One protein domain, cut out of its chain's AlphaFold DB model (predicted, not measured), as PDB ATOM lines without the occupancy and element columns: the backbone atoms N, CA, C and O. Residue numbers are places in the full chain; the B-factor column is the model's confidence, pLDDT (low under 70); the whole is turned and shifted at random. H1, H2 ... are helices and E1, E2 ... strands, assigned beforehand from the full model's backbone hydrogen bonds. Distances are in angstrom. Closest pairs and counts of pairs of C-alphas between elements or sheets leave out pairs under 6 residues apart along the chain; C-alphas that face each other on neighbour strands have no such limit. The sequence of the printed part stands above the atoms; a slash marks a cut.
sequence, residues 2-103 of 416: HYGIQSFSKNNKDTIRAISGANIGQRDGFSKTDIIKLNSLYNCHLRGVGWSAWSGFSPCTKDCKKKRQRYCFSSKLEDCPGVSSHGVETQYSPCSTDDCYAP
ATOM      1  N   HIS A   2     -18.190 -14.409  40.897       89.12
ATOM      2  CA  HIS A   2     -17.384 -15.629  40.722       89.12
ATOM      3  C   HIS A   2     -15.877 -15.319  40.650       89.12
ATOM      4  O   HIS A   2     -15.490 -14.255  40.155       89.12
ATOM      5  N   TYR A   3     -15.025 -16.252  41.085       90.62
ATOM      6  CA  TYR A   3     -13.580 -16.189  40.841       90.62
ATOM      7  C   TYR A   3     -13.254 -16.192  39.341       90.62
ATOM      8  O   TYR A   3     -14.036 -16.691  38.528       90.62
ATOM      9  N   GLY A   4     -12.109 -15.601  38.991       89.19
ATOM     10  CA  GLY A   4     -11.583 -15.625  37.627       89.19
ATOM     11  C   GLY A   4     -10.792 -16.893  37.349       89.19
ATOM     12  O   GLY A   4     -10.408 -17.608  38.273       89.19
ATOM     13  N   ILE A   5     -10.533 -17.144  36.066       87.06
ATOM     14  CA  ILE A   5      -9.880 -18.372  35.591       87.06
ATOM     15  C   ILE A   5      -8.505 -18.624  36.224       87.06
ATOM     16  O   ILE A   5      -8.122 -19.772  36.380       87.06
ATOM     17  N   GLN A   6      -7.793 -17.578  36.656       87.69
ATOM     18  CA  GLN A   6      -6.458 -17.657  37.265       87.69
ATOM     19  C   GLN A   6      -6.443 -17.289  38.756       87.69
ATOM     20  O   GLN A   6      -5.385 -17.011  39.323       87.69
ATOM     21  N   SER A   7      -7.601 -17.239  39.421       88.19
ATOM     22  CA  SER A   7      -7.650 -16.886  40.842       88.19
ATOM     23  C   SER A   7      -6.774 -17.835  41.671       88.19
ATOM     24  O   SER A   7      -6.950 -19.050  41.630       88.19
ATOM     25  N   PHE A   8      -5.824 -17.265  42.421       85.56
ATOM     26  CA  PHE A   8      -4.825 -17.984  43.229       85.56
ATOM     27  C   PHE A   8      -3.825 -18.848  42.438       85.56
ATOM     28  O   PHE A   8      -3.157 -19.706  43.022       85.56
ATOM     29  N   SER A   9      -3.686 -18.625  41.128       80.25
ATOM     30  CA  SER A   9      -2.657 -19.290  40.328       80.25
ATOM     31  C   SER A   9      -1.255 -18.859  40.766       80.25
ATOM     32  O   SER A   9      -0.997 -17.675  40.972       80.25
ATOM     33  N   LYS A  10      -0.336 -19.823  40.896       72.62
ATOM     34  CA  LYS A  10       1.092 -19.579  41.198       72.62
ATOM     35  C   LYS A  10       2.001 -19.718  39.976       72.62
ATOM     36  O   LYS A  10       3.173 -19.376  40.043       72.62
ATOM     37  N   ASN A  11       1.478 -20.271  38.886       75.12
ATOM     38  CA  ASN A  11       2.220 -20.596  37.666       75.12
ATOM     39  C   ASN A  11       1.538 -20.034  36.410       75.12
ATOM     40  O   ASN A  11       1.792 -20.519  35.309       75.12
ATOM     41  N   ASN A  12       0.641 -19.056  36.585       74.69
ATOM     42  CA  ASN A  12      -0.155 -18.409  35.539       74.69
ATOM     43  C   ASN A  12      -1.020 -19.357  34.690       74.69
ATOM     44  O   ASN A  12      -1.542 -18.953  33.653       74.69
ATOM     45  N   LYS A  13      -1.214 -20.609  35.123       75.00
ATOM     46  CA  LYS A  13      -2.187 -21.519  34.514       75.00
ATOM     47  C   LYS A  13      -3.560 -21.321  35.145       75.00
ATOM     48  O   LYS A  13      -3.654 -20.919  36.307       75.00
ATOM     49  N   ASP A  14      -4.606 -21.622  34.386       80.50
ATOM     50  CA  ASP A  14      -5.977 -21.562  34.887       80.50
ATOM     51  C   ASP A  14      -6.135 -22.488  36.100       80.50
ATOM     52  O   ASP A  14      -5.780 -23.665  36.049       80.50
ATOM     53  N   THR A  15      -6.669 -21.950  37.189       78.69
ATOM     54  CA  THR A  15      -7.072 -22.685  38.393       78.69
ATOM     55  C   THR A  15      -8.548 -23.055  38.363       78.69
ATOM     56  O   THR A  15      -8.979 -23.928  39.113       78.69
ATOM     57  N   ILE A  16      -9.332 -22.404  37.499       78.62
ATOM     58  CA  ILE A  16     -10.745 -22.698  37.287       78.62
ATOM     59  C   ILE A  16     -11.010 -22.700  35.787       78.62
ATOM     60  O   ILE A  16     -10.814 -21.691  35.112       78.62
ATOM     61  N   ARG A  17     -11.514 -23.821  35.274       72.50
ATOM     62  CA  ARG A  17     -11.992 -23.934  33.895       72.50
ATOM     63  C   ARG A  17     -13.479 -24.223  33.883       72.50
ATOM     64  O   ARG A  17     -13.958 -25.118  34.575       72.50
ATOM     65  N   ALA A  18     -14.215 -23.442  33.103       69.56
ATOM     66  CA  ALA A  18     -15.624 -23.699  32.881       69.56
ATOM     67  C   ALA A  18     -15.789 -24.930  31.983       69.56
ATOM     68  O   ALA A  18     -15.153 -25.023  30.940       69.56
ATOM     69  N   ILE A  19     -16.699 -25.827  32.364       65.44
ATOM     70  CA  ILE A  19     -17.004 -27.058  31.615       65.44
ATOM     71  C   ILE A  19     -17.551 -26.748  30.200       65.44
ATOM     72  O   ILE A  19     -17.411 -27.561  29.302       65.44
ATOM     73  N   SER A  20     -18.138 -25.564  29.972       64.56
ATOM     74  CA  SER A  20     -18.805 -25.193  28.703       64.56
ATOM     75  C   SER A  20     -18.508 -23.760  28.230       64.56
ATOM     76  O   SER A  20     -19.411 -22.999  27.897       64.56
ATOM     77  N   GLY A  21     -17.239 -23.343  28.237       64.00
ATOM     78  CA  GLY A  21     -16.833 -22.045  27.659       64.00
ATOM     79  C   GLY A  21     -17.420 -20.807  28.355       64.00
ATOM     80  O   GLY A  21     -17.344 -19.698  27.829       64.00
ATOM     81  N   ALA A  22     -18.017 -20.975  29.540       68.81
ATOM     82  CA  ALA A  22     -18.586 -19.872  30.297       68.81
ATOM     83  C   ALA A  22     -17.487 -18.889  30.717       68.81
ATOM     84  O   ALA A  22     -16.479 -19.275  31.313       68.81
ATOM     85  N   ASN A  23     -17.716 -17.605  30.447       76.62
ATOM     86  CA  ASN A  23     -16.807 -16.548  30.860       76.62
ATOM     87  C   ASN A  23     -16.992 -16.277  32.363       76.62
ATOM     88  O   ASN A  23     -18.031 -15.769  32.796       76.62
ATOM     89  N   ILE A  24     -16.011 -16.682  33.170       84.69
ATOM     90  CA  ILE A  24     -16.033 -16.545  34.628       84.69
ATOM     91  C   ILE A  24     -15.081 -15.446  35.093       84.69
ATOM     92  O   ILE A  24     -14.028 -15.210  34.511       84.69
ATOM     93  N   GLY A  25     -15.441 -14.790  36.196       88.06
ATOM     94  CA  GLY A  25     -14.608 -13.747  36.792       88.06
ATOM     95  C   GLY A  25     -14.715 -12.371  36.148       88.06
ATOM     96  O   GLY A  25     -13.819 -11.562  36.361       88.06
ATOM     97  N   GLN A  26     -15.805 -12.079  35.435       88.31
ATOM     98  CA  GLN A  26     -16.108 -10.726  34.954       88.31
ATOM     99  C   GLN A  26     -16.017  -9.677  36.085       88.31
ATOM    100  O   GLN A  26     -16.238 -10.002  37.264       88.31
ATOM    101  N   ARG A  27     -15.647  -8.441  35.730       90.25
ATOM    102  CA  ARG A  27     -15.465  -7.305  36.656       90.25
ATOM    103  C   ARG A  27     -16.262  -6.062  36.241       90.25
ATOM    104  O   ARG A  27     -16.067  -4.998  36.816       90.25
ATOM    105  N   ASP A  28     -17.212  -6.218  35.328       89.94
ATOM    106  CA  ASP A  28     -17.964  -5.142  34.672       89.94
ATOM    107  C   ASP A  28     -19.282  -4.819  35.406       89.94
ATOM    108  O   ASP A  28     -20.263  -4.375  34.812       89.94
ATOM    109  N   GLY A  29     -19.323  -5.068  36.720       89.69
ATOM    110  CA  GLY A  29     -20.492  -4.854  37.577       89.69
ATOM    111  C   GLY A  29     -21.277  -6.127  37.917       89.69
ATOM    112  O   GLY A  29     -20.767  -7.249  37.854       89.69
ATOM    113  N   PHE A  30     -22.530  -5.968  38.358       89.06
ATOM    114  CA  PHE A  30     -23.388  -7.097  38.735       89.06
ATOM    115  C   PHE A  30     -23.937  -7.821  37.505       89.06
ATOM    116  O   PHE A  30     -24.423  -7.197  36.563       89.06
ATOM    117  N   SER A  31     -23.931  -9.158  37.527       86.81
ATOM    118  CA  SER A  31     -24.634  -9.923  36.494       86.81
ATOM    119  C   SER A  31     -26.153  -9.766  36.633       86.81
ATOM    120  O   SER A  31     -26.660  -9.463  37.714       86.81
ATOM    121  N   LYS A  32     -26.907 -10.070  35.566       84.56
ATOM    122  CA  LYS A  32     -28.381 -10.125  35.625       84.56
ATOM    123  C   LYS A  32     -28.869 -10.994  36.792       84.56
ATOM    124  O   LYS A  32     -29.799 -10.616  37.494       84.56
ATOM    125  N   THR A  33     -28.212 -12.129  37.030       81.75
ATOM    126  CA  THR A  33     -28.543 -13.041  38.133       81.75
ATOM    127  C   THR A  33     -28.216 -12.444  39.503       81.75
ATOM    128  O   THR A  33     -28.996 -12.633  40.433       81.75
ATOM    129  N   ASP A  34     -27.098 -11.725  39.641       85.25
ATOM    130  CA  ASP A  34     -26.742 -11.047  40.897       85.25
ATOM    131  C   ASP A  34     -27.787  -9.971  41.242       85.25
ATOM    132  O   ASP A  34     -28.265  -9.925  42.372       85.25
ATOM    133  N   ILE A  35     -28.213  -9.176  40.251       83.88
ATOM    134  CA  ILE A  35     -29.258  -8.151  40.414       83.88
ATOM    135  C   ILE A  35     -30.596  -8.785  40.802       83.88
ATOM    136  O   ILE A  35     -31.242  -8.309  41.732       83.88
ATOM    137  N   ILE A  36     -31.009  -9.866  40.128       78.56
ATOM    138  CA  ILE A  36     -32.255 -10.574  40.459       78.56
ATOM    139  C   ILE A  36     -32.221 -11.042  41.916       78.56
ATOM    140  O   ILE A  36     -33.147 -10.746  42.661       78.56
ATOM    141  N   LYS A  37     -31.139 -11.709  42.340       78.06
ATOM    142  CA  LYS A  37     -30.990 -12.199  43.718       78.06
ATOM    143  C   LYS A  37     -31.038 -11.070  44.742       78.06
ATOM    144  O   LYS A  37     -31.719 -11.203  45.753       78.06
ATOM    145  N   LEU A  38     -30.326  -9.975  44.483       80.38
ATOM    146  CA  LEU A  38     -30.275  -8.838  45.397       80.38
ATOM    147  C   LEU A  38     -31.648  -8.159  45.518       80.38
ATOM    148  O   LEU A  38     -32.101  -7.882  46.625       80.38
ATOM    149  N   ASN A  39     -32.345  -7.974  44.394       76.12
ATOM    150  CA  ASN A  39     -33.694  -7.412  44.375       76.12
ATOM    151  C   ASN A  39     -34.721  -8.322  45.055       76.12
ATOM    152  O   ASN A  39     -35.626  -7.803  45.699       76.12
ATOM    153  N   SER A  40     -34.587  -9.647  44.935       69.19
ATOM    154  CA  SER A  40     -35.425 -10.605  45.668       69.19
ATOM    155  C   SER A  40     -35.181 -10.580  47.168       69.19
ATOM    156  O   SER A  40     -36.118 -10.734  47.936       69.19
ATOM    157  N   LEU A  41     -33.928 -10.400  47.592       71.44
ATOM    158  CA  LEU A  41     -33.578 -10.418  49.009       71.44
ATOM    159  C   LEU A  41     -34.063  -9.161  49.743       71.44
ATOM    160  O   LEU A  41     -34.479  -9.242  50.895       71.44
ATOM    161  N   TYR A  42     -33.995  -8.005  49.082       70.31
ATOM    162  CA  TYR A  42     -34.227  -6.703  49.714       70.31
ATOM    163  C   TYR A  42     -35.456  -5.955  49.181       70.31
ATOM    164  O   TYR A  42     -35.677  -4.804  49.554       70.31
ATOM    165  N   ASN A  43     -36.255  -6.574  48.305       67.31
ATOM    166  CA  ASN A  43     -37.449  -5.982  47.688       67.31
ATOM    167  C   ASN A  43     -37.201  -4.603  47.049       67.31
ATOM    168  O   ASN A  43     -38.081  -3.744  47.041       67.31
ATOM    169  N   CYS A  44     -35.996  -4.382  46.510       60.12
ATOM    170  CA  CYS A  44     -35.502  -3.031  46.243       60.12
ATOM    171  C   CYS A  44     -36.356  -2.226  45.256       60.12
ATOM    172  O   CYS A  44     -36.432  -1.021  45.440       60.12
ATOM    173  N   HIS A  45     -37.018  -2.836  44.258       58.84
ATOM    174  CA  HIS A  45     -37.856  -2.091  43.293       58.84
ATOM    175  C   HIS A  45     -38.943  -2.902  42.557       58.84
ATOM    176  O   HIS A  45     -39.546  -2.399  41.607       58.84
ATOM    177  N   LEU A  46     -39.245  -4.137  42.959       55.75
ATOM    178  CA  LEU A  46     -40.235  -4.954  42.251       55.75
ATOM    179  C   LEU A  46     -41.608  -4.806  42.904       55.75
ATOM    180  O   LEU A  46     -41.915  -5.438  43.907       55.75
ATOM    181  N   ARG A  47     -42.441  -3.939  42.322       59.47
ATOM    182  CA  ARG A  47     -43.873  -3.862  42.635       59.47
ATOM    183  C   ARG A  47     -44.565  -5.075  42.008       59.47
ATOM    184  O   ARG A  47     -45.034  -4.995  40.876       59.47
ATOM    185  N   GLY A  48     -44.568  -6.210  42.697       62.47
ATOM    186  CA  GLY A  48     -45.185  -7.432  42.190       62.47
ATOM    187  C   GLY A  48     -45.419  -8.472  43.278       62.47
ATOM    188  O   GLY A  48     -44.703  -8.513  44.273       62.47
ATOM    189  N   VAL A  49     -46.437  -9.301  43.063       75.88
ATOM    190  CA  VAL A  49     -46.762 -10.491  43.859       75.88
ATOM    191  C   VAL A  49     -46.314 -11.708  43.047       75.88
ATOM    192  O   VAL A  49     -46.569 -11.764  41.841       75.88
ATOM    193  N   GLY A  50     -45.627 -12.661  43.675       83.06
ATOM    194  CA  GLY A  50     -45.226 -13.919  43.047       83.06
ATOM    195  C   GLY A  50     -43.763 -13.989  42.585       83.06
ATOM    196  O   GLY A  50     -42.836 -13.551  43.271       83.06
ATOM    197  N   TRP A  51     -43.546 -14.625  41.433       86.94
ATOM    198  CA  TRP A  51     -42.237 -15.106  40.981       86.94
ATOM    199  C   TRP A  51     -41.416 -14.109  40.153       86.94
ATOM    200  O   TRP A  51     -41.941 -13.379  39.314       86.94
ATOM    201  N   SER A  52     -40.088 -14.195  40.274       85.75
ATOM    202  CA  SER A  52     -39.149 -13.585  39.332       85.75
ATOM    203  C   SER A  52     -39.162 -14.215  37.948       85.75
ATOM    204  O   SER A  52     -39.532 -15.376  37.759       85.75
ATOM    205  N   ALA A  53     -38.640 -13.461  36.975       84.69
ATOM    206  CA  ALA A  53     -38.155 -14.051  35.736       84.69
ATOM    207  C   ALA A  53     -37.108 -15.134  36.049       84.69
ATOM    208  O   ALA A  53     -36.343 -15.028  37.015       84.69
ATOM    209  N   TRP A  54     -37.082 -16.175  35.222       86.62
ATOM    210  CA  TRP A  54     -36.089 -17.239  35.324       86.62
ATOM    211  C   TRP A  54     -34.688 -16.726  34.990       86.62
ATOM    212  O   TRP A  54     -34.499 -15.953  34.048       86.62
ATOM    213  N   SER A  55     -33.688 -17.224  35.713       87.94
ATOM    214  CA  SER A  55     -32.290 -17.081  35.319       87.94
ATOM    215  C   SER A  55     -32.010 -17.810  33.998       87.94
ATOM    216  O   SER A  55     -32.752 -18.703  33.574       87.94
ATOM    217  N   GLY A  56     -30.864 -17.503  33.384       85.00
ATOM    218  CA  GLY A  56     -30.271 -18.396  32.389       85.00
ATOM    219  C   GLY A  56     -29.947 -19.770  32.991       85.00
ATOM    220  O   GLY A  56     -29.846 -19.915  34.216       85.00
ATOM    221  N   PHE A  57     -29.795 -20.778  32.131       86.94
ATOM    222  CA  PHE A  57     -29.327 -22.099  32.551       86.94
ATOM    223  C   PHE A  57     -27.846 -22.063  32.951       86.94
ATOM    224  O   PHE A  57     -27.042 -21.362  32.340       86.94
ATOM    225  N   SER A  58     -27.495 -22.839  33.974       82.19
ATOM    226  CA  SER A  58     -26.118 -23.119  34.369       82.19
ATOM    227  C   SER A  58     -25.392 -23.969  33.318       82.19
ATOM    228  O   SER A  58     -26.051 -24.623  32.505       82.19
ATOM    229  N   PRO A  59     -24.054 -24.078  33.406       79.69
ATOM    230  CA  PRO A  59     -23.323 -25.188  32.804       79.69
ATOM    231  C   PRO A  59     -23.900 -26.550  33.210       79.69
ATOM    232  O   PRO A  59     -24.557 -26.676  34.255       79.69
ATOM    233  N   CYS A  60     -23.624 -27.560  32.389       82.56
ATOM    234  CA  CYS A  60     -23.983 -28.945  32.660       82.56
ATOM    235  C   CYS A  60     -23.250 -29.473  33.895       82.56
ATOM    236  O   CYS A  60     -22.056 -29.242  34.082       82.56
ATOM    237  N   THR A  61     -23.988 -30.160  34.760       78.88
ATOM    238  CA  THR A  61     -23.439 -30.870  35.913       78.88
ATOM    239  C   THR A  61     -22.987 -32.273  35.511       78.88
ATOM    240  O   THR A  61     -23.343 -32.769  34.443       78.88
ATOM    241  N   LYS A  62     -22.262 -32.949  36.413       75.50
ATOM    242  CA  LYS A  62     -21.849 -34.358  36.263       75.50
ATOM    243  C   LYS A  62     -23.005 -35.323  35.960       75.50
ATOM    244  O   LYS A  62     -22.793 -36.357  35.347       75.50
ATOM    245  N   ASP A  63     -24.225 -34.967  36.365       84.31
ATOM    246  CA  ASP A  63     -25.436 -35.763  36.135       84.31
ATOM    247  C   ASP A  63     -26.077 -35.452  34.764       84.31
ATOM    248  O   ASP A  63     -27.248 -35.754  34.539       84.31
ATOM    249  N   CYS A  64     -25.327 -34.794  33.869       86.00
ATOM    250  CA  CYS A  64     -25.721 -34.381  32.522       86.00
ATOM    251  C   CYS A  64     -27.002 -33.523  32.495       86.00
ATOM    252  O   CYS A  64     -27.871 -33.647  31.626       86.00
ATOM    253  N   LYS A  65     -27.131 -32.622  33.480       89.69
ATOM    254  CA  LYS A  65     -28.258 -31.688  33.605       89.69
ATOM    255  C   LYS A  65     -27.770 -30.260  33.785       89.69
ATOM    256  O   LYS A  65     -26.805 -29.999  34.493       89.69
ATOM    257  N   LYS A  66     -28.497 -29.313  33.208       89.12
ATOM    258  CA  LYS A  66     -28.366 -27.879  33.478       89.12
ATOM    259  C   LYS A  66     -29.557 -27.403  34.293       89.12
ATOM    260  O   LYS A  66     -30.663 -27.922  34.134       89.12
ATOM    261  N   LYS A  67     -29.348 -26.418  35.166       92.12
ATOM    262  CA  LYS A  67     -30.413 -25.869  36.016       92.12
ATOM    263  C   LYS A  67     -30.580 -24.371  35.839       92.12
ATOM    264  O   LYS A  67     -29.614 -23.669  35.563       92.12
ATOM    265  N   ARG A  68     -31.792 -23.875  36.050       91.12
ATOM    266  CA  ARG A  68     -32.090 -22.444  36.185       91.12
ATOM    267  C   ARG A  68     -32.967 -22.211  37.402       91.12
ATOM    268  O   ARG A  68     -33.626 -23.138  37.870       91.12
ATOM    269  N   GLN A  69     -32.942 -20.993  37.928       90.56
ATOM    270  CA  GLN A  69     -33.636 -20.644  39.163       90.56
ATOM    271  C   GLN A  69     -34.470 -19.379  38.994       90.56
ATOM    272  O   GLN A  69     -34.129 -18.507  38.195       90.56
ATOM    273  N   ARG A  70     -35.550 -19.286  39.764       88.00
ATOM    274  CA  ARG A  70     -36.318 -18.058  39.983       88.00
ATOM    275  C   ARG A  70     -36.595 -17.888  41.471       88.00
ATOM    276  O   ARG A  70     -36.508 -18.853  42.232       88.00
ATOM    277  N   TYR A  71     -36.907 -16.668  41.869       87.81
ATOM    278  CA  TYR A  71     -36.964 -16.251  43.265       87.81
ATOM    279  C   TYR A  71     -38.312 -15.596  43.557       87.81
ATOM    280  O   TYR A  71     -38.836 -14.860  42.720       87.81
ATOM    281  N   CYS A  72     -38.896 -15.905  44.708       85.94
ATOM    282  CA  CYS A  72     -40.178 -15.355  45.130       85.94
ATOM    283  C   CYS A  72     -39.969 -13.938  45.675       85.94
ATOM    284  O   CYS A  72     -39.098 -13.732  46.517       85.94
ATOM    285  N   PHE A  73     -40.743 -12.970  45.182       79.75
ATOM    286  CA  PHE A  73     -40.714 -11.577  45.653       79.75
ATOM    287  C   PHE A  73     -41.749 -11.290  46.738       79.75
ATOM    288  O   PHE A  73     -41.654 -10.291  47.448       79.75
ATOM    289  N   SER A  74     -42.762 -12.146  46.844       78.81
ATOM    290  CA  SER A  74     -43.808 -11.984  47.838       78.81
ATOM    291  C   SER A  74     -43.280 -12.194  49.251       78.81
ATOM    292  O   SER A  74     -42.517 -13.118  49.523       78.81
ATOM    293  N   SER A  75     -43.774 -11.378  50.182       75.94
ATOM    294  CA  SER A  75     -43.569 -11.582  51.619       75.94
ATOM    295  C   SER A  75     -44.254 -12.851  52.138       75.94
ATOM    296  O   SER A  75     -43.860 -13.378  53.178       75.94
ATOM    297  N   LYS A  76     -45.260 -13.360  51.414       82.19
ATOM    298  CA  LYS A  76     -45.934 -14.633  51.674       82.19
ATOM    299  C   LYS A  76     -45.523 -15.664  50.625       82.19
ATOM    300  O   LYS A  76     -45.719 -15.456  49.434       82.19
ATOM    301  N   LEU A  77     -45.002 -16.806  51.076       82.62
ATOM    302  CA  LEU A  77     -44.596 -17.907  50.191       82.62
ATOM    303  C   LEU A  77     -45.775 -18.534  49.425       82.62
ATOM    304  O   LEU A  77     -45.573 -19.106  48.358       82.62
ATOM    305  N   GLU A  78     -47.002 -18.396  49.930       85.81
ATOM    306  CA  GLU A  78     -48.232 -18.899  49.299       85.81
ATOM    307  C   GLU A  78     -48.484 -18.301  47.906       85.81
ATOM    308  O   GLU A  78     -49.024 -18.976  47.030       85.81
ATOM    309  N   ASP A  79     -48.011 -17.076  47.663       86.75
ATOM    310  CA  ASP A  79     -48.111 -16.397  46.365       86.75
ATOM    311  C   ASP A  79     -47.198 -17.023  45.290       86.75
ATOM    312  O   ASP A  79     -47.235 -16.647  44.115       86.75
ATOM    313  N   CYS A  80     -46.348 -17.970  45.690       88.88
ATOM    314  CA  CYS A  80     -45.336 -18.619  44.871       88.88
ATOM    315  C   CYS A  80     -45.508 -20.147  44.941       88.88
ATOM    316  O   CYS A  80     -44.775 -20.830  45.660       88.88
ATOM    317  N   PRO A  81     -46.453 -20.733  44.186       88.56
ATOM    318  CA  PRO A  81     -46.672 -22.177  44.206       88.56
ATOM    319  C   PRO A  81     -45.395 -22.943  43.834       88.56
ATOM    320  O   PRO A  81     -44.742 -22.610  42.845       88.56
ATOM    321  N   GLY A  82     -45.040 -23.959  44.625       83.62
ATOM    322  CA  GLY A  82     -43.824 -24.762  44.422       83.62
ATOM    323  C   GLY A  82     -42.535 -24.146  44.984       83.62
ATOM    324  O   GLY A  82     -41.444 -24.647  44.705       83.62
ATOM    325  N   VAL A  83     -42.636 -23.068  45.768       88.75
ATOM    326  CA  VAL A  83     -41.484 -22.416  46.395       88.75
ATOM    327  C   VAL A  83     -40.831 -23.286  47.465       88.75
ATOM    328  O   VAL A  83     -41.493 -23.905  48.296       88.75
ATOM    329  N   SER A  84     -39.499 -23.331  47.457       88.12
ATOM    330  CA  SER A  84     -38.743 -23.940  48.554       88.12
ATOM    331  C   SER A  84     -38.778 -23.068  49.811       88.12
ATOM    332  O   SER A  84     -39.064 -21.874  49.757       88.12
ATOM    333  N   SER A  85     -38.354 -23.626  50.946       85.38
ATOM    334  CA  SER A  85     -38.184 -22.879  52.203       85.38
ATOM    335  C   SER A  85     -37.229 -21.681  52.103       85.38
ATOM    336  O   SER A  85     -37.187 -20.854  53.005       85.38
ATOM    337  N   HIS A  86     -36.457 -21.582  51.019       82.56
ATOM    338  CA  HIS A  86     -35.493 -20.512  50.775       82.56
ATOM    339  C   HIS A  86     -36.021 -19.468  49.776       82.56
ATOM    340  O   HIS A  86     -35.249 -18.649  49.285       82.56
ATOM    341  N   GLY A  87     -37.308 -19.519  49.408       86.38
ATOM    342  CA  GLY A  87     -37.879 -18.577  48.443       86.38
ATOM    343  C   GLY A  87     -37.444 -18.834  46.996       86.38
ATOM    344  O   GLY A  87     -37.525 -17.935  46.164       86.38
ATOM    345  N   VAL A  88     -36.946 -20.036  46.679       88.94
ATOM    346  CA  VAL A  88     -36.377 -20.374  45.358       88.94
ATOM    347  C   VAL A  88     -37.134 -21.525  44.713       88.94
ATOM    348  O   VAL A  88     -37.425 -22.519  45.377       88.94
ATOM    349  N   GLU A  89     -37.351 -21.445  43.406       92.06
ATOM    350  CA  GLU A  89     -37.727 -22.593  42.581       92.06
ATOM    351  C   GLU A  89     -36.604 -22.919  41.594       92.06
ATOM    352  O   GLU A  89     -35.960 -22.027  41.036       92.06
ATOM    353  N   THR A  90     -36.342 -24.212  41.397       92.69
ATOM    354  CA  THR A  90     -35.275 -24.704  40.517       92.69
ATOM    355  C   THR A  90     -35.849 -25.626  39.454       92.69
ATOM    356  O   THR A  90     -36.526 -26.598  39.775       92.69
ATOM    357  N   GLN A  91     -35.504 -25.366  38.194       94.06
ATOM    358  CA  GLN A  91     -35.847 -26.225  37.066       94.06
ATOM    359  C   GLN A  91     -34.593 -26.868  36.475       94.06
ATOM    360  O   GLN A  91     -33.569 -26.200  36.317       94.06
ATOM    361  N   TYR A  92     -34.707 -28.141  36.091       94.00
ATOM    362  CA  TYR A  92     -33.655 -28.916  35.432       94.00
ATOM    363  C   TYR A  92     -34.000 -29.198  33.966       94.00
ATOM    364  O   TYR A  92     -35.166 -29.366  33.619       94.00
ATOM    365  N   SER A  93     -32.975 -29.288  33.122       93.81
ATOM    366  CA  SER A  93     -33.063 -29.723  31.725       93.81
ATOM    367  C   SER A  93     -31.887 -30.651  31.409       93.81
ATOM    368  O   SER A  93     -30.791 -30.393  31.914       93.81
ATOM    369  N   PRO A  94     -32.062 -31.690  30.574       92.38
ATOM    370  CA  PRO A  94     -30.940 -32.481  30.078       92.38
ATOM    371  C   PRO A  94     -29.995 -31.623  29.224       92.38
ATOM    372  O   PRO A  94     -30.398 -30.595  28.660       92.38
ATOM    373  N   CYS A  95     -28.736 -32.039  29.178       86.56
ATOM    374  CA  CYS A  95     -27.691 -31.474  28.332       86.56
ATOM    375  C   CYS A  95     -27.494 -32.289  27.045       86.56
ATOM    376  O   CYS A  95     -28.008 -33.404  26.942       86.56
ATOM    377  N   SER A  96     -26.790 -31.724  26.056       86.12
ATOM    378  CA  SER A  96     -26.401 -32.475  24.857       86.12
ATOM    379  C   SER A  96     -25.293 -33.481  25.189       86.12
ATOM    380  O   SER A  96     -24.579 -33.321  26.181       86.12
ATOM    381  N   THR A  97     -25.139 -34.522  24.368       79.69
ATOM    382  CA  THR A  97     -24.051 -35.500  24.526       79.69
ATOM    383  C   THR A  97     -22.682 -34.837  24.432       79.69
ATOM    384  O   THR A  97     -21.813 -35.127  25.249       79.69
ATOM    385  N   ASP A  98     -22.515 -33.895  23.506       79.06
ATOM    386  CA  ASP A  98     -21.243 -33.205  23.281       79.06
ATOM    387  C   ASP A  98     -20.857 -32.330  24.484       79.06
ATOM    388  O   ASP A  98     -19.696 -32.309  24.889       79.06
ATOM    389  N   ASP A  99     -21.838 -31.684  25.128       76.50
ATOM    390  CA  ASP A  99     -21.611 -30.897  26.348       76.50
ATOM    391  C   ASP A  99     -21.273 -31.775  27.565       76.50
ATOM    392  O   ASP A  99     -20.555 -31.343  28.468       76.50
ATOM    393  N   CYS A 100     -21.820 -32.994  27.632       78.88
ATOM    394  CA  CYS A 100     -21.619 -33.899  28.768       78.88
ATOM    395  C   CYS A 100     -20.309 -34.680  28.695       78.88
ATOM    396  O   CYS A 100     -19.767 -35.040  29.738       78.88
ATOM    397  N   TYR A 101     -19.802 -34.927  27.487       78.62
ATOM    398  CA  TYR A 101     -18.593 -35.713  27.241       78.62
ATOM    399  C   TYR A 101     -17.442 -34.862  26.692       78.62
ATOM    400  O   TYR A 101     -16.571 -35.370  25.987       78.62
ATOM    401  N   ALA A 102     -17.421 -33.569  27.021       78.75
ATOM    402  CA  ALA A 102     -16.295 -32.703  26.701       78.75
ATOM    403  C   ALA A 102     -15.000 -33.235  27.361       78.75
ATOM    404  O   ALA A 102     -15.034 -33.610  28.539       78.75
ATOM    405  N   PRO A 103     -13.856 -33.263  26.646       81.69
ATOM    406  CA  PRO A 103     -12.588 -33.721  27.207       81.69
ATOM    407  C   PRO A 103     -12.182 -32.940  28.458       81.69
ATOM    408  O   PRO A 103     -12.173 -31.707  28.462       81.69
TER     409      PRO A 103
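Overview. This is residues 2 to 103 of the 416 residues of the protein "Zinc metallo ase nas-4" of Paramuricea clavata (UniProt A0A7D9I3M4). With little regular structure, the model is mostly loops, with one long two-stranded hairpin, E1 and E2, along one edge, H1 near the end of E1 at Tyr 71, short H2 just past the other end of the hairpin, and the long unnamed stretch of residues 2 to 31 lying off the hairpin. The 102 printed residues hold H1, E1, E2, H2 in chain order; the class is mixed, with only 29 residues in named elements. The sheet, E1 - E2, is antiparallel. The whole is loose, radius of gyration of the C-alphas 16.7 A, and elongated, spanning 49 by 32 by 19 A.

Along the chain. E1, residues 65 to 71, and E2, residues 88 to 94, each measure 20.2 A. H1, residues 32 to 42, measures 15.6 A from C-alpha 32 at (-28.381, -10.125, 35.625). H2, residues 97 to 100, measures 5.1 A, ending at C-alpha 100 (-21.619, -33.899, 28.768).

Arrangement. Hairpin E1 and E2 is antiparallel at 158 degrees; N 68 and O 91 are 2.9 A apart, within hydrogen-bond range. The closest C-alphas of H1 and E1, Ser 40 and Tyr 71, are 6.3 A apart. H1 and E2 are apart, as are H2 and E1. In H1 every O i to N i+4 pair is within hydrogen-bond range; H2 is too short for one.

Size, cuts and confidence. The farthest C-alphas, Asn 11 and Glu 78, are 51.8 A apart. The printed part has no cut. The links H1 to E1 and E1 to E2 are long. Residues 18 to 22, 40 and 43 to 48 have pLDDT under 70.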